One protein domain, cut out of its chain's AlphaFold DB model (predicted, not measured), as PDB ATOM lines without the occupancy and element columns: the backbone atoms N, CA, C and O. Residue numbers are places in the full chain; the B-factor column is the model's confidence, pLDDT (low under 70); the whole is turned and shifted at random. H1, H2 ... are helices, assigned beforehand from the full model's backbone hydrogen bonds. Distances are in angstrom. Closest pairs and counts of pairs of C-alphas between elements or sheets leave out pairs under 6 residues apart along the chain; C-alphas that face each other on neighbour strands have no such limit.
ATOM      1  N   MET A  46     332.698 356.172 235.686       79.38
ATOM      2  CA  MET A  46     332.305 357.458 236.270       79.38
ATOM      3  C   MET A  46     333.492 358.314 236.731       79.38
ATOM      4  O   MET A  46     333.479 359.533 236.587       79.38
ATOM      5  N   GLY A  47     334.527 357.697 237.305       80.81
ATOM      6  CA  GLY A  47     335.740 358.402 237.708       80.81
ATOM      7  C   GLY A  47     336.540 358.931 236.515       80.81
ATOM      8  O   GLY A  47     337.090 360.027 236.598       80.81
ATOM      9  N   GLN A  48     336.582 358.186 235.411       80.00
ATOM     10  CA  GLN A  48     337.274 358.597 234.186       80.00
ATOM     11  C   GLN A  48     336.537 359.735 233.473       80.00
ATOM     12  O   GLN A  48     337.162 360.721 233.082       80.00
ATOM     13  N   GLU A  49     335.211 359.657 233.382       81.31
ATOM     14  CA  GLU A  49     334.381 360.723 232.814       81.31
ATOM     15  C   GLU A  49     334.455 362.002 233.651       81.31
ATOM     16  O   GLU A  49     334.686 363.089 233.120       81.31
ATOM     17  N   ALA A  50     334.378 361.881 234.979       86.75
ATOM     18  CA  ALA A  50     334.577 363.017 235.876       86.75
ATOM     19  C   ALA A  50     335.988 363.623 235.741       86.75
ATOM     20  O   ALA A  50     336.158 364.844 235.819       86.75
ATOM     21  N   ALA A  51     337.011 362.794 235.508       85.56
ATOM     22  CA  ALA A  51     338.368 363.271 235.259       85.56
ATOM     23  C   ALA A  51     338.483 364.022 233.923       85.56
ATOM     24  O   ALA A  51     339.197 365.023 233.871       85.56
ATOM     25  N   ALA A  52     337.748 363.614 232.883       86.94
ATOM     26  CA  ALA A  52     337.716 364.303 231.589       86.94
ATOM     27  C   ALA A  52     337.139 365.730 231.678       86.94
ATOM     28  O   ALA A  52     337.462 366.586 230.856       86.94
ATOM     29  N   LEU A  53     336.347 366.026 232.714       89.88
ATOM     30  CA  LEU A  53     335.875 367.381 233.008       89.88
ATOM     31  C   LEU A  53     336.939 368.262 233.691       89.88
ATOM     32  O   LEU A  53     336.657 369.417 234.004       89.88
ATOM     33  N   SER A  54     338.137 367.751 233.990       89.12
ATOM     34  CA  SER A  54     339.176 368.492 234.716       89.12
ATOM     35  C   SER A  54     340.492 368.576 233.933       89.12
ATOM     36  O   SER A  54     340.887 367.603 233.294       89.12
ATOM     37  N   PRO A  55     341.232 369.701 234.000       91.81
ATOM     38  CA  PRO A  55     340.832 371.010 234.544       91.81
ATOM     39  C   PRO A  55     339.690 371.690 233.744       91.81
ATOM     40  O   PRO A  55     339.275 371.175 232.710       91.81
ATOM     41  N   PRO A  56     339.166 372.851 234.192       93.12
ATOM     42  CA  PRO A  56     338.261 373.665 233.377       93.12
ATOM     43  C   PRO A  56     338.828 373.917 231.972       93.12
ATOM     44  O   PRO A  56     340.018 374.200 231.818       93.12
ATOM     45  N   GLY A  57     337.974 373.808 230.957       90.88
ATOM     46  CA  GLY A  57     338.344 373.856 229.542       90.88
ATOM     47  C   GLY A  57     338.699 372.500 228.918       90.88
ATOM     48  O   GLY A  57     338.861 372.444 227.703       90.88
ATOM     49  N   SER A  58     338.779 371.412 229.699       88.88
ATOM     50  CA  SER A  58     339.004 370.054 229.165       88.88
ATOM     51  C   SER A  58     337.811 369.486 228.393       88.88
ATOM     52  O   SER A  58     337.988 368.591 227.570       88.88
ATOM     53  N   SER A  59     336.606 370.005 228.635       88.38
ATOM     54  CA  SER A  59     335.377 369.583 227.964       88.38
ATOM     55  C   SER A  59     334.666 370.770 227.320       88.38
ATOM     56  O   SER A  59     334.577 371.850 227.908       88.38
ATOM     57  N   GLY A  60     334.133 370.549 226.115       90.38
ATOM     58  CA  GLY A  60     333.230 371.490 225.448       90.38
ATOM     59  C   GLY A  60     331.805 371.470 226.010       90.38
ATOM     60  O   GLY A  60     331.054 372.411 225.772       90.38
ATOM     61  N   GLU A  61     331.437 370.426 226.760       85.69
ATOM     62  CA  GLU A  61     330.105 370.268 227.360       85.69
ATOM     63  C   GLU A  61     330.005 370.954 228.726       85.69
ATOM     64  O   GLU A  61     328.956 371.486 229.080       85.69
ATOM     65  N   VAL A  62     331.110 370.980 229.479       91.75
ATOM     66  CA  VAL A  62     331.203 371.655 230.781       91.75
ATOM     67  C   VAL A  62     332.501 372.455 230.838       91.75
ATOM     68  O   VAL A  62     333.535 371.978 231.311       91.75
ATOM     69  N   ALA A  63     332.457 373.694 230.343       93.44
ATOM     70  CA  ALA A  63     333.643 374.541 230.213       93.44
ATOM     71  C   ALA A  63     334.294 374.869 231.571       93.44
ATOM     72  O   ALA A  63     335.518 374.914 231.681       93.44
ATOM     73  N   GLY A  64     333.500 375.055 232.626       94.81
ATOM     74  CA  GLY A  64     333.964 375.270 233.998       94.81
ATOM     75  C   GLY A  64     334.410 373.996 234.719       94.81
ATOM     76  O   GLY A  64     334.858 374.076 235.864       94.81
ATOM     77  N   GLY A  65     334.317 372.836 234.066       94.19
ATOM     78  CA  GLY A  65     334.775 371.544 234.562       94.19
ATOM     79  C   GLY A  65     334.015 371.004 235.776       94.19
ATOM     80  O   GLY A  65     332.859 371.352 236.026       94.19
ATOM     81  N   MET A  66     334.678 370.159 236.574       92.88
ATOM     82  CA  MET A  66     334.080 369.551 237.776       92.88
ATOM     83  C   MET A  66     333.452 370.544 238.778       92.88
ATOM     84  O   MET A  66     332.422 370.194 239.363       92.88
ATOM     85  N   PRO A  67     333.999 371.757 239.015       93.38
ATOM     86  CA  PRO A  67     333.343 372.761 239.857       93.38
ATOM     87  C   PRO A  67     331.957 373.182 239.353       93.38
ATOM     88  O   PRO A  67     331.014 373.209 240.146       93.38
ATOM     89  N   GLU A  68     331.828 373.467 238.054       94.00
ATOM     90  CA  GLU A  68     330.549 373.817 237.422       94.00
ATOM     91  C   GLU A  68     329.584 372.628 237.462       94.00
ATOM     92  O   GLU A  68     328.455 372.767 237.936       94.00
ATOM     93  N   PHE A  69     330.056 371.437 237.081       90.94
ATOM     94  CA  PHE A  69     329.261 370.208 237.130       90.94
ATOM     95  C   PHE A  69     328.717 369.931 238.540       90.94
ATOM     96  O   PHE A  69     327.534 369.654 238.732       90.94
ATOM     97  N   THR A  70     329.556 370.079 239.567       90.50
ATOM     98  CA  THR A  70     329.144 369.872 240.962       90.50
ATOM     99  C   THR A  70     328.123 370.919 241.411       90.50
ATOM    100  O   THR A  70     327.212 370.597 242.176       90.50
ATOM    101  N   GLN A  71     328.256 372.171 240.960       93.38
ATOM    102  CA  GLN A  71     327.267 373.217 241.227       93.38
ATOM    103  C   GLN A  71     325.915 372.883 240.600       93.38
ATOM    104  O   GLN A  71     324.896 372.997 241.280       93.38
ATOM    105  N   PHE A  72     325.921 372.418 239.349       91.00
ATOM    106  CA  PHE A  72     324.720 371.968 238.654       91.00
ATOM    107  C   PHE A  72     324.021 370.838 239.420       91.00
ATOM    108  O   PHE A  72     322.850 370.979 239.771       91.00
ATOM    109  N   ILE A  73     324.747 369.774 239.785       90.62
ATOM    110  CA  ILE A  73     324.178 368.641 240.537       90.62
ATOM    111  C   ILE A  73     323.604 369.084 241.890       90.62
ATOM    112  O   ILE A  73     322.542 368.617 242.290       90.62
ATOM    113  N   ARG A  74     324.262 370.013 242.595       90.75
ATOM    114  CA  ARG A  74     323.759 370.557 243.873       90.75
ATOM    115  C   ARG A  74     322.519 371.442 243.723       90.75
ATOM    116  O   ARG A  74     321.842 371.676 244.719       90.75
ATOM    117  N   GLY A  75     322.255 371.962 242.527       91.75
ATOM    118  CA  GLY A  75     321.054 372.738 242.219       91.75
ATOM    119  C   GLY A  75     319.823 371.875 241.929       91.75
ATOM    120  O   GLY A  75     318.711 372.402 241.899       91.75
ATOM    121  N   LEU A  76     320.005 370.569 241.717       89.94
ATOM    122  CA  LEU A  76     318.917 369.634 241.454       89.94
ATOM    123  C   LEU A  76     318.244 369.179 242.762       89.94
ATOM    124  O   LEU A  76     318.892 369.108 243.809       89.94
ATOM    125  N   PRO A  77     316.931 368.885 242.733       90.00
ATOM    126  CA  PRO A  77     316.217 368.402 243.906       90.00
ATOM    127  C   PRO A  77     316.668 366.987 244.292       90.00
ATOM    128  O   PRO A  77     316.795 366.113 243.438       90.00
ATOM    129  N   GLY A  78     316.822 366.747 245.596       90.31
ATOM    130  CA  GLY A  78     317.249 365.458 246.150       90.31
ATOM    131  C   GLY A  78     318.704 365.468 246.618       90.31
ATOM    132  O   GLY A  78     319.375 366.503 246.607       90.31
ATOM    133  N   SER A  79     319.203 364.321 247.084       91.81
ATOM    134  CA  SER A  79     320.628 364.214 247.400       91.81
ATOM    135  C   SER A  79     321.462 364.106 246.111       91.81
ATOM    136  O   SER A  79     320.990 363.551 245.111       91.81
ATOM    137  N   PRO A  80     322.728 364.573 246.106       86.12
ATOM    138  CA  PRO A  80     323.604 364.428 244.943       86.12
ATOM    139  C   PRO A  80     323.740 362.974 244.473       86.12
ATOM    140  O   PRO A  80     323.709 362.709 243.277       86.12
ATOM    141  N   GLY A  81     323.835 362.024 245.411       84.75
ATOM    142  CA  GLY A  81     323.956 360.600 245.092       84.75
ATOM    143  C   GLY A  81     322.707 360.026 244.419       84.75
ATOM    144  O   GLY A  81     322.827 359.306 243.433       84.75
ATOM    145  N   GLU A  82     321.511 360.372 244.903       88.88
ATOM    146  CA  GLU A  82     320.250 359.947 244.274       88.88
ATOM    147  C   GLU A  82     320.077 360.558 242.886       88.88
ATOM    148  O   GLU A  82     319.668 359.865 241.960       88.88
ATOM    149  N   THR A  83     320.438 361.832 242.735       87.62
ATOM    150  CA  THR A  83     320.355 362.548 241.459       87.62
ATOM    151  C   THR A  83     321.270 361.917 240.415       87.62
ATOM    152  O   THR A  83     320.827 361.605 239.312       87.62
ATOM    153  N   ILE A  84     322.532 361.667 240.777       84.19
ATOM    154  CA  ILE A  84     323.500 361.001 239.897       84.19
ATOM    155  C   ILE A  84     323.014 359.591 239.550       84.19
ATOM    156  O   ILE A  84     323.028 359.220 238.381       84.19
ATOM    157  N   ARG A  85     322.520 358.824 240.531       83.81
ATOM    158  CA  ARG A  85     321.972 357.480 240.291       83.81
ATOM    159  C   ARG A  85     320.775 357.505 239.338       83.81
ATOM    160  O   ARG A  85     320.691 356.659 238.455       83.81
ATOM    161  N   PHE A  86     319.854 358.450 239.514       86.25
ATOM    162  CA  PHE A  86     318.694 358.602 238.642       86.25
ATOM    163  C   PHE A  86     319.116 358.955 237.212       86.25
ATOM    164  O   PHE A  86     318.704 358.279 236.274       86.25
ATOM    165  N   ILE A  87     319.994 359.946 237.039       83.75
ATOM    166  CA  ILE A  87     320.505 360.330 235.715       83.75
ATOM    167  C   ILE A  87     321.252 359.160 235.063       83.75
ATOM    168  O   ILE A  87     321.027 358.889 233.887       83.75
ATOM    169  N   ALA A  88     322.076 358.428 235.818       81.06
ATOM    170  CA  ALA A  88     322.766 357.242 235.316       81.06
ATOM    171  C   ALA A  88     321.778 356.163 234.843       81.06
ATOM    172  O   ALA A  88     321.990 355.569 233.795       81.06
ATOM    173  N   SER A  89     320.657 355.962 235.548       82.44
ATOM    174  CA  SER A  89     319.629 355.001 235.116       82.44
ATOM    175  C   SER A  89     318.927 355.387 233.808       82.44
ATOM    176  O   SER A  89     318.460 354.512 233.091       82.44
ATOM    177  N   LEU A  90     318.876 356.679 233.459       83.88
ATOM    178  CA  LEU A  90     318.355 357.121 232.156       83.88
ATOM    179  C   LEU A  90     319.306 356.791 230.997       83.88
ATOM    180  O   LEU A  90     318.894 356.841 229.840       83.88
ATOM    181  N   HIS A  91     320.557 356.466 231.312       78.69
ATOM    182  CA  HIS A  91     321.617 356.141 230.366       78.69
ATOM    183  C   HIS A  91     322.130 354.710 230.600       78.69
ATOM    184  O   HIS A  91     323.302 354.420 230.384       78.69
ATOM    185  N   GLU A  92     321.267 353.801 231.064       76.94
ATOM    186  CA  GLU A  92     321.619 352.390 231.236       76.94
ATOM    187  C   GLU A  92     322.142 351.806 229.908       76.94
ATOM    188  O   GLU A  92     321.548 352.013 228.848       76.94
ATOM    189  N   GLY A  93     323.295 351.135 229.958       72.75
ATOM    190  CA  GLY A  93     324.010 350.637 228.780       72.75
ATOM    191  C   GLY A  93     325.041 351.600 228.170       72.75
ATOM    192  O   GLY A  93     325.829 351.188 227.320       72.75
ATOM    193  N   SER A  94     325.099 352.876 228.586       73.88
ATOM    194  CA  SER A  94     326.062 353.846 228.022       73.88
ATOM    195  C   SER A  94     327.519 353.519 228.343       73.88
ATOM    196  O   SER A  94     328.415 353.938 227.610       73.88
ATOM    197  N   HIS A  95     327.760 352.769 229.420       70.94
ATOM    198  CA  HIS A  95     329.100 352.412 229.876       70.94
ATOM    199  C   HIS A  95     329.449 350.944 229.651       70.94
ATOM    200  O   HIS A  95     330.552 350.575 230.018       70.94
ATOM    201  N   ASP A  96     328.627 350.132 228.974       75.62
ATOM    202  CA  ASP A  96     328.899 348.693 228.783       75.62
ATOM    203  C   ASP A  96     330.283 348.430 228.162       75.62
ATOM    204  O   ASP A  96     330.994 347.503 228.546       75.62
ATOM    205  N   LEU A  97     330.701 349.280 227.216       69.75
ATOM    206  CA  LEU A  97     332.030 349.205 226.599       69.75
ATOM    207  C   LEU A  97     333.158 349.591 227.565       69.75
ATOM    208  O   LEU A  97     334.259 349.055 227.465       69.75
ATOM    209  N   CYS A  98     332.897 350.531 228.470       71.94
ATOM    210  CA  CYS A  98     333.851 350.952 229.486       71.94
ATOM    211  C   CYS A  98     333.919 349.933 230.636       71.94
ATOM    212  O   CYS A  98     335.012 349.566 231.058       71.94
ATOM    213  N   ASP A  99     332.780 349.405 231.079       74.31
ATOM    214  CA  ASP A  99     332.678 348.374 232.108       74.31
ATOM    215  C   ASP A  99     333.389 347.096 231.642       74.31
ATOM    216  O   ASP A  99     334.266 346.588 232.342       74.31
ATOM    217  N   ALA A 100     333.155 346.661 230.397       73.12
ATOM    218  CA  ALA A 100     333.882 345.539 229.800       73.12
ATOM    219  C   ALA A 100     335.401 345.781 229.694       73.12
ATOM    220  O   ALA A 100     336.181 344.832 229.758       73.12
ATOM    221  N   ALA A 101     335.840 347.035 229.534       69.94
ATOM    222  CA  ALA A 101     337.260 347.389 229.501       69.94
ATOM    223  C   ALA A 101     337.908 347.413 230.901       69.94
ATOM    224  O   ALA A 101     339.132 347.313 231.004       69.94
ATOM    225  N   LEU A 102     337.108 347.540 231.964       66.00
ATOM    226  CA  LEU A 102     337.564 347.571 233.356       66.00
ATOM    227  C   LEU A 102     337.504 346.209 234.067       66.00
ATOM    228  O   LEU A 102     338.244 346.019 235.033       66.00
ATOM    229  N   GLU A 103     336.664 345.278 233.609       63.38
ATOM    230  CA  GLU A 103     336.471 343.935 234.196       63.38
ATOM    231  C   GLU A 103     337.490 342.863 233.743       63.38
ATOM    232  O   GLU A 103     337.287 341.680 234.017       63.38
ATOM    233  N   GLY A 104     338.575 343.262 233.064       51.53
ATOM    234  CA  GLY A 104     339.613 342.364 232.525       51.53
ATOM    235  C   GLY A 104     340.192 341.343 233.507       51.53
ATOM    236  O   GLY A 104     340.641 341.749 234.604       51.53
TER     237      GLY A 104
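What this domain is: This is residues 46 to 104 of the 104 residues of an uncharacterized protein of Chloroflexi bacterium (UniProt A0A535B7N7). Four helices are strung along an open, flat curve: H2 and H3 meet as a corner, H1 comes close to the beginning of H2 after a loop, and H4 sits away from the other helices at the far end, beyond residues 89 to 94, which stand free. The printed part has 59 residues with four named helices, in the order H1, H2, H3, H4, and no named strand; the class is all helix. It is only just loose, close to compact, with a radius of gyration of the C-alphas of 12.8 A, and it spans 34 by 28 by 15 A.

Where its parts are: Find C-alpha 46 at (332.305, 357.458, 236.270); from there H1 runs over residues 46 to 52, 9.9 A from first to last C-alpha. H2, residues 65 to 75, begins at C-alpha 65, at (334.775, 371.544, 234.562), and is 15.8 A long. H3, residues 80 to 89, is 14.2 A long. H4, residues 96 to 102, is 9.9 A long and ends at C-alpha 102, at (337.564, 347.571, 233.356).

How they stand to each other: Look first at Ala 50 and Met 66, the closest C-alphas of H1 and H2, 6.8 A apart: these helices are close but not clearly touching. They run opposite ways at a steep tilt of 51 degrees. Further on, H2 and H3 touch, their closest C-alphas being those of Ile 73 and Pro 80, 6.1 A apart. Their lines are about perpendicular, at 80 degrees. H4 is apart from H1, H2 and H3, and H1 is apart from H3. In H1, H2, H3 and H4 every O i to N i+4 pair is within hydrogen-bond range.

The domain as a whole: The farthest C-alphas, those of Gly 75 and Gly 104, are 36.9 A apart. The printed part has no cut and ends at the chain's last residue, 104. The link from H1 to H2, residues 53 to 64, is long; that from H2 to H3 is tight and that from H3 to H4 is short. The mean pLDDT of the printed part is 84.2; look for values under 70 at residue 97 and residues 101 to 104.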